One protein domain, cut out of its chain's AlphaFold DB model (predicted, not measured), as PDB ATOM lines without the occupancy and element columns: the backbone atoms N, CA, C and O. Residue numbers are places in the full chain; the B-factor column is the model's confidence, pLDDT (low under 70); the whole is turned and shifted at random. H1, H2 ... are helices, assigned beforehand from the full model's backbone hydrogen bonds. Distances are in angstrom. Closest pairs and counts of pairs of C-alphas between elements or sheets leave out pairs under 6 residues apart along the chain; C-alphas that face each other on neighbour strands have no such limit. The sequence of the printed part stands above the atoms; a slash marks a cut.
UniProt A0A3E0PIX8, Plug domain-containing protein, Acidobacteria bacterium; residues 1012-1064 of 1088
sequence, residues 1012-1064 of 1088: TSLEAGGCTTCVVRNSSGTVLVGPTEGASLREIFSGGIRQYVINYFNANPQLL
ATOM      1  N   THR A1012     280.780 259.266 298.557       84.81
ATOM      2  CA  THR A1012     280.107 260.197 297.627       84.81
ATOM      3  C   THR A1012     280.506 259.987 296.162       84.81
ATOM      4  O   THR A1012     279.656 260.116 295.280       84.81
ATOM      5  N   SER A1013     281.758 259.615 295.877       89.94
ATOM      6  CA  SER A1013     282.199 259.210 294.533       89.94
ATOM      7  C   SER A1013     281.486 257.926 294.098       89.94
ATOM      8  O   SER A1013     281.002 257.828 292.972       89.94
ATOM      9  N   LEU A1014     281.342 256.963 295.016       90.12
ATOM     10  CA  LEU A1014     280.609 255.716 294.775       90.12
ATOM     11  C   LEU A1014     279.103 255.955 294.589       90.12
ATOM     12  O   LEU A1014     278.514 255.371 293.683       90.12
ATOM     13  N   GLU A1015     278.489 256.845 295.375       89.25
ATOM     14  CA  GLU A1015     277.096 257.281 295.195       89.25
ATOM     15  C   GLU A1015     276.881 257.886 293.802       89.25
ATOM     16  O   GLU A1015     275.954 257.486 293.097       89.25
ATOM     17  N   ALA A1016     277.768 258.787 293.366       90.50
ATOM     18  CA  ALA A1016     277.739 259.365 292.023       90.50
ATOM     19  C   ALA A1016     277.974 258.315 290.914       90.50
ATOM     20  O   ALA A1016     277.424 258.442 289.821       90.50
ATOM     21  N   GLY A1017     278.726 257.247 291.206       91.88
ATOM     22  CA  GLY A1017     278.852 256.052 290.365       91.88
ATOM     23  C   GLY A1017     277.629 255.117 290.372       91.88
ATOM     24  O   GLY A1017     277.575 254.179 289.571       91.88
ATOM     25  N   GLY A1018     276.639 255.360 291.239       92.12
ATOM     26  CA  GLY A1018     275.378 254.615 291.341       92.12
ATOM     27  C   GLY A1018     275.175 253.810 292.632       92.12
ATOM     28  O   GLY A1018     274.121 253.192 292.787       92.12
ATOM     29  N   CYS A1019     276.133 253.806 293.565       90.19
ATOM     30  CA  CYS A1019     276.041 253.057 294.821       90.19
ATOM     31  C   CYS A1019     275.200 253.797 295.875       90.19
ATOM     32  O   CYS A1019     275.717 254.549 296.703       90.19
ATOM     33  N   THR A1020     273.883 253.591 295.876       84.75
ATOM     34  CA  THR A1020     272.981 254.261 296.835       84.75
ATOM     35  C   THR A1020     273.137 253.778 298.284       84.75
ATOM     36  O   THR A1020     272.699 254.480 299.197       84.75
ATOM     37  N   THR A1021     273.776 252.621 298.484       82.25
ATOM     38  CA  THR A1021     274.094 251.948 299.757       82.25
ATOM     39  C   THR A1021     275.441 252.358 300.362       82.25
ATOM     40  O   THR A1021     275.600 252.278 301.580       82.25
ATOM     41  N   CYS A1022     276.383 252.875 299.562       80.19
ATOM     42  CA  CYS A1022     277.714 253.319 300.011       80.19
ATOM     43  C   CYS A1022     277.685 254.603 300.875       80.19
ATOM     44  O   CYS A1022     278.728 255.086 301.318       80.19
ATOM     45  N   VAL A1023     276.500 255.175 301.123       73.44
ATOM     46  CA  VAL A1023     276.285 256.380 301.936       73.44
ATOM     47  C   VAL A1023     275.150 256.182 302.942       73.44
ATOM     48  O   VAL A1023     274.077 255.676 302.614       73.44
ATOM     49  N   VAL A1024     275.362 256.621 304.186       65.50
ATOM     50  CA  VAL A1024     274.383 256.469 305.276       65.50
ATOM     51  C   VAL A1024     273.420 257.660 305.310       65.50
ATOM     52  O   VAL A1024     273.839 258.810 305.461       65.50
ATOM     53  N   ARG A1025     272.114 257.384 305.218       70.31
ATOM     54  CA  ARG A1025     271.037 258.390 305.213       70.31
ATOM     55  C   ARG A1025     270.089 258.232 306.401       70.31
ATOM     56  O   ARG A1025     269.868 257.122 306.876       70.31
ATOM     57  N   ASN A1026     269.463 259.327 306.831       62.97
ATOM     58  CA  ASN A1026     268.299 259.269 307.720       62.97
ATOM     59  C   ASN A1026     267.025 258.846 306.973       62.97
ATOM     60  O   ASN A1026     266.965 258.800 305.745       62.97
ATOM     61  N   SER A1027     265.958 258.641 307.745       59.41
ATOM     62  CA  SER A1027     264.586 258.424 307.272       59.41
ATOM     63  C   SER A1027     264.012 259.546 306.388       59.41
ATOM     64  O   SER A1027     262.953 259.356 305.798       59.41
ATOM     65  N   SER A1028     264.675 260.703 306.288       63.72
ATOM     66  CA  SER A1028     264.342 261.806 305.370       63.72
ATOM     67  C   SER A1028     265.283 261.908 304.154       63.72
ATOM     68  O   SER A1028     265.203 262.874 303.400       63.72
ATOM     69  N   GLY A1029     266.170 260.928 303.937       63.22
ATOM     70  CA  GLY A1029     267.080 260.850 302.785       63.22
ATOM     71  C   GLY A1029     268.347 261.715 302.871       63.22
ATOM     72  O   GLY A1029     269.196 261.643 301.981       63.22
ATOM     73  N   THR A1030     268.507 262.505 303.936       62.84
ATOM     74  CA  THR A1030     269.695 263.333 304.194       62.84
ATOM     75  C   THR A1030     270.847 262.468 304.697       62.84
ATOM     76  O   THR A1030     270.634 261.605 305.550       62.84
ATOM     77  N   VAL A1031     272.064 262.719 304.213       58.28
ATOM     78  CA  VAL A1031     273.285 262.085 304.735       58.28
ATOM     79  C   VAL A1031     273.487 262.502 306.198       58.28
ATOM     80  O   VAL A1031     273.386 263.686 306.516       58.28
ATOM     81  N   LEU A1032     273.676 261.526 307.092       48.53
ATOM     82  CA  LEU A1032     273.567 261.729 308.550       48.53
ATOM     83  C   LEU A1032     274.872 262.096 309.259       48.53
ATOM     84  O   LEU A1032     274.855 262.822 310.248       48.53
ATOM     85  N   VAL A1033     275.975 261.535 308.778       43.00
ATOM     86  CA  VAL A1033     277.340 261.662 309.301       43.00
ATOM     87  C   VAL A1033     278.260 261.700 308.073       43.00
ATOM     88  O   VAL A1033     277.820 261.338 306.977       43.00
ATOM     89  N   GLY A1034     279.514 262.145 308.215       47.94
ATOM     90  CA  GLY A1034     280.509 262.040 307.137       47.94
ATOM     91  C   GLY A1034     280.577 260.617 306.549       47.94
ATOM     92  O   GLY A1034     280.225 259.662 307.244       47.94
ATOM     93  N   PRO A1035     280.966 260.454 305.269       49.31
ATOM     94  CA  PRO A1035     280.849 259.185 304.551       49.31
ATOM     95  C   PRO A1035     281.604 258.063 305.273       49.31
ATOM     96  O   PRO A1035     282.827 257.999 305.215       49.31
ATOM     97  N   THR A1036     280.872 257.163 305.931       59.56
ATOM     98  CA  THR A1036     281.467 256.077 306.715       59.56
ATOM     99  C   THR A1036     282.038 255.012 305.791       59.56
ATOM    100  O   THR A1036     281.285 254.339 305.081       59.56
ATOM    101  N   GLU A1037     283.347 254.819 305.854       69.56
ATOM    102  CA  GLU A1037     284.100 253.777 305.155       69.56
ATOM    103  C   GLU A1037     283.449 252.389 305.253       69.56
ATOM    104  O   GLU A1037     283.223 251.734 304.235       69.56
ATOM    105  N   GLY A1038     282.974 252.017 306.446       72.69
ATOM    106  CA  GLY A1038     282.248 250.769 306.694       72.69
ATOM    107  C   GLY A1038     281.015 250.505 305.814       72.69
ATOM    108  O   GLY A1038     280.631 249.349 305.654       72.69
ATOM    109  N   ALA A1039     280.378 251.528 305.229       74.25
ATOM    110  CA  ALA A1039     279.267 251.329 304.290       74.25
ATOM    111  C   ALA A1039     279.762 250.848 302.917       74.25
ATOM    112  O   ALA A1039     279.234 249.876 302.383       74.25
ATOM    113  N   SER A1040     280.816 251.478 302.400       77.94
ATOM    114  CA  SER A1040     281.483 251.078 301.157       77.94
ATOM    115  C   SER A1040     282.178 249.723 301.303       77.94
ATOM    116  O   SER A1040     282.068 248.889 300.409       77.94
ATOM    117  N   LEU A1041     282.816 249.462 302.453       80.81
ATOM    118  CA  LEU A1041     283.404 248.159 302.787       80.81
ATOM    119  C   LEU A1041     282.370 247.030 302.714       80.81
ATOM    120  O   LEU A1041     282.612 246.016 302.067       80.81
ATOM    121  N   ARG A1042     281.189 247.209 303.325       81.06
ATOM    122  CA  ARG A1042     280.112 246.208 303.243       81.06
ATOM    123  C   ARG A1042     279.688 245.929 301.801       81.06
ATOM    124  O   ARG A1042     279.488 244.765 301.475       81.06
ATOM    125  N   GLU A1043     279.613 246.952 300.950       85.62
ATOM    126  CA  GLU A1043     279.277 246.779 299.530       85.62
ATOM    127  C   GLU A1043     280.353 245.989 298.762       85.62
ATOM    128  O   GLU A1043     280.006 245.137 297.943       85.62
ATOM    129  N   ILE A1044     281.650 246.187 299.063       85.62
ATOM    130  CA  ILE A1044     282.731 245.343 298.512       85.62
ATOM    131  C   ILE A1044     282.427 243.871 298.802       85.62
ATOM    132  O   ILE A1044     282.382 243.069 297.875       85.62
ATOM    133  N   PHE A1045     282.137 243.531 300.062       84.88
ATOM    134  CA  PHE A1045     281.891 242.149 300.484       84.88
ATOM    135  C   PHE A1045     280.509 241.584 300.092       84.88
ATOM    136  O   PHE A1045     280.319 240.371 300.174       84.88
ATOM    137  N   SER A1046     279.540 242.415 299.683       82.50
ATOM    138  CA  SER A1046     278.184 241.968 299.305       82.50
ATOM    139  C   SER A1046     277.861 242.021 297.809       82.50
ATOM    140  O   SER A1046     276.830 241.480 297.407       82.50
ATOM    141  N   GLY A1047     278.696 242.664 296.989       79.44
ATOM    142  CA  GLY A1047     278.438 242.816 295.551       79.44
ATOM    143  C   GLY A1047     279.570 243.410 294.704       79.44
ATOM    144  O   GLY A1047     279.461 243.386 293.478       79.44
ATOM    145  N   GLY A1048     280.644 243.912 295.323       86.38
ATOM    146  CA  GLY A1048     281.792 244.506 294.638       86.38
ATOM    147  C   GLY A1048     281.528 245.931 294.136       86.38
ATOM    148  O   GLY A1048     280.671 246.177 293.288       86.38
ATOM    149  N   ILE A1049     282.326 246.904 294.586       91.31
ATOM    150  CA  ILE A1049     282.168 248.310 294.175       91.31
ATOM    151  C   ILE A1049     282.712 248.632 292.773       91.31
ATOM    152  O   ILE A1049     282.490 249.737 292.272       91.31
ATOM    153  N   ARG A1050     283.417 247.692 292.124       93.81
ATOM    154  CA  ARG A1050     284.111 247.862 290.831       93.81
ATOM    155  C   ARG A1050     283.273 248.602 289.783       93.81
ATOM    156  O   ARG A1050     283.775 249.520 289.140       93.81
ATOM    157  N   GLN A1051     282.001 248.234 289.607       94.00
ATOM    158  CA  GLN A1051     281.152 248.871 288.594       94.00
ATOM    159  C   GLN A1051     280.862 250.345 288.921       94.00
ATOM    160  O   GLN A1051     280.825 251.167 288.008       94.00
ATOM    161  N   TYR A1052     280.706 250.700 290.198       94.56
ATOM    162  CA  TYR A1052     280.477 252.081 290.629       94.56
ATOM    163  C   TYR A1052     281.730 252.945 290.449       94.56
ATOM    164  O   TYR A1052     281.622 254.074 289.977       94.56
ATOM    165  N   VAL A1053     282.918 252.396 290.733       94.25
ATOM    166  CA  VAL A1053     284.207 253.063 290.465       94.25
ATOM    167  C   VAL A1053     284.358 253.360 288.968       94.25
ATOM    168  O   VAL A1053     284.613 254.499 288.582       94.25
ATOM    169  N   ILE A1054     284.113 252.364 288.108       94.88
ATOM    170  CA  ILE A1054     284.170 252.518 286.644       94.88
ATOM    171  C   ILE A1054     283.133 253.539 286.148       94.88
ATOM    172  O   ILE A1054     283.459 254.402 285.336       94.88
ATOM    173  N   ASN A1055     281.893 253.486 286.647       95.81
ATOM    174  CA  ASN A1055     280.851 254.455 286.297       95.81
ATOM    175  C   ASN A1055     281.253 255.890 286.671       95.81
ATOM    176  O   ASN A1055     281.048 256.806 285.875       95.81
ATOM    177  N   TYR A1056     281.835 256.081 287.859       95.50
ATOM    178  CA  TYR A1056     282.276 257.387 288.339       95.50
ATOM    179  C   TYR A1056     283.369 257.989 287.444       95.50
ATOM    180  O   TYR A1056     283.243 259.143 287.028       95.50
ATOM    181  N   PHE A1057     284.394 257.207 287.086       93.44
ATOM    182  CA  PHE A1057     285.456 257.659 286.182       93.44
ATOM    183  C   PHE A1057     284.961 257.874 284.743       93.44
ATOM    184  O   PHE A1057     285.316 258.874 284.125       93.44
ATOM    185  N   ASN A1058     284.067 257.024 284.227       93.25
ATOM    186  CA  ASN A1058     283.442 257.230 282.912       93.25
ATOM    187  C   ASN A1058     282.607 258.522 282.844       93.25
ATOM    188  O   ASN A1058     282.525 259.148 281.788       93.25
ATOM    189  N   ALA A1059     281.989 258.933 283.957       94.81
ATOM    190  CA  ALA A1059     281.278 260.207 284.067       94.81
ATOM    191  C   ALA A1059     282.214 261.417 284.281       94.81
ATOM    192  O   ALA A1059     281.788 262.553 284.084       94.81
ATOM    193  N   ASN A1060     283.470 261.180 284.673       92.62
ATOM    194  CA  ASN A1060     284.470 262.197 285.010       92.62
ATOM    195  C   ASN A1060     285.824 261.883 284.340       92.62
ATOM    196  O   ASN A1060     286.809 261.628 285.041       92.62
ATOM    197  N   PRO A1061     285.911 261.889 282.995       89.38
ATOM    198  CA  PRO A1061     287.116 261.473 282.271       89.38
ATOM    199  C   PRO A1061     288.358 262.325 282.582       89.38
ATOM    200  O   PRO A1061     289.473 261.853 282.401       89.38
ATOM    201  N   GLN A1062     288.185 263.544 283.105       88.00
ATOM    202  CA  GLN A1062     289.257 264.412 283.610       88.00
ATOM    203  C   GLN A1062     289.894 263.947 284.939       88.00
ATOM    204  O   GLN A1062     290.797 264.603 285.446       88.00
ATOM    205  N   LEU A1063     289.376 262.874 285.551       90.25
ATOM    206  CA  LEU A1063     289.915 262.256 286.772       90.25
ATOM    207  C   LEU A1063     290.565 260.889 286.496       90.25
ATOM    208  O   LEU A1063     291.104 260.274 287.417       90.25
ATOM    209  N   LEU A1064     290.512 260.407 285.249       90.19
ATOM    210  CA  LEU A1064     291.316 259.270 284.808       90.19
ATOM    211  C   LEU A1064     292.796 259.656 284.852       90.19
ATOM    212  O   LEU A1064     293.164 260.786 284.537       90.19
TER     213      LEU A1064
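AT A GLANCE: This is residues 1012 to 1064 of the 1088 residues of the protein "Plug domain-containing protein" of Acidobacteria bacterium (UniProt A0A3E0PIX8). Two helices, H2 and H3, form an open V with their tight link at its point, and the short helix H1 sits in the mouth of the V, packed on H3. A long loop, residues 1017 to 1036, leads from H1 out to one end of the longest axis and folds back to the start of H2, while the last printed residues, after H3, make the other end. The printed part has 53 residues with three named helices, in the order H1, H2, H3, and no named strand. The class is all helix, though under half of the residues, 26 of 53, are in named elements. It is only just compact, close to loose, with a radius of gyration of the C-alphas of 11.5 A and spans of 33 by 23 by 14 A.

HOW THE PARTS SIT: The longest helix, H2, residues 1037 to 1047, touches no helix. H1, residues 1012 to 1016, is close to H2 but not clearly touching it; their closest C-alphas, of Leu 1014 and Ser 1040, are 7.9 A apart. H3, residues 1050 to 1059, touches H1, with the closest C-alphas, of Leu 1014 and Tyr 1052, 5.5 A apart. H2 and H3 are only just apart, their closest C-alphas at 8.2 A. In H1, H2 and H3 every backbone O i to N i+4 pair is within hydrogen-bond range.

IN THESE COORDINATES: H2 is 15.6 A long from C-alpha 1037 at (284.100, 253.777, 305.155) to C-alpha 1047. H3 is 14.4 A long and ends at C-alpha 1059, at (281.278, 260.207, 284.067). H1 is 6.1 A long and begins at C-alpha 1012, at (280.107, 260.197, 297.627).

THE WHOLE: The C-alphas of Ser 1027 and Leu 1064, the two farthest apart, are 34.9 A apart. The printed part has no cut. The link from H1 to H2 is long, 20 residues; that from H2 to H3 is tight, 2 residues. The mean pLDDT of the printed part is 80.0, and residue 1024 and residues 1026 to 1037 are under 70.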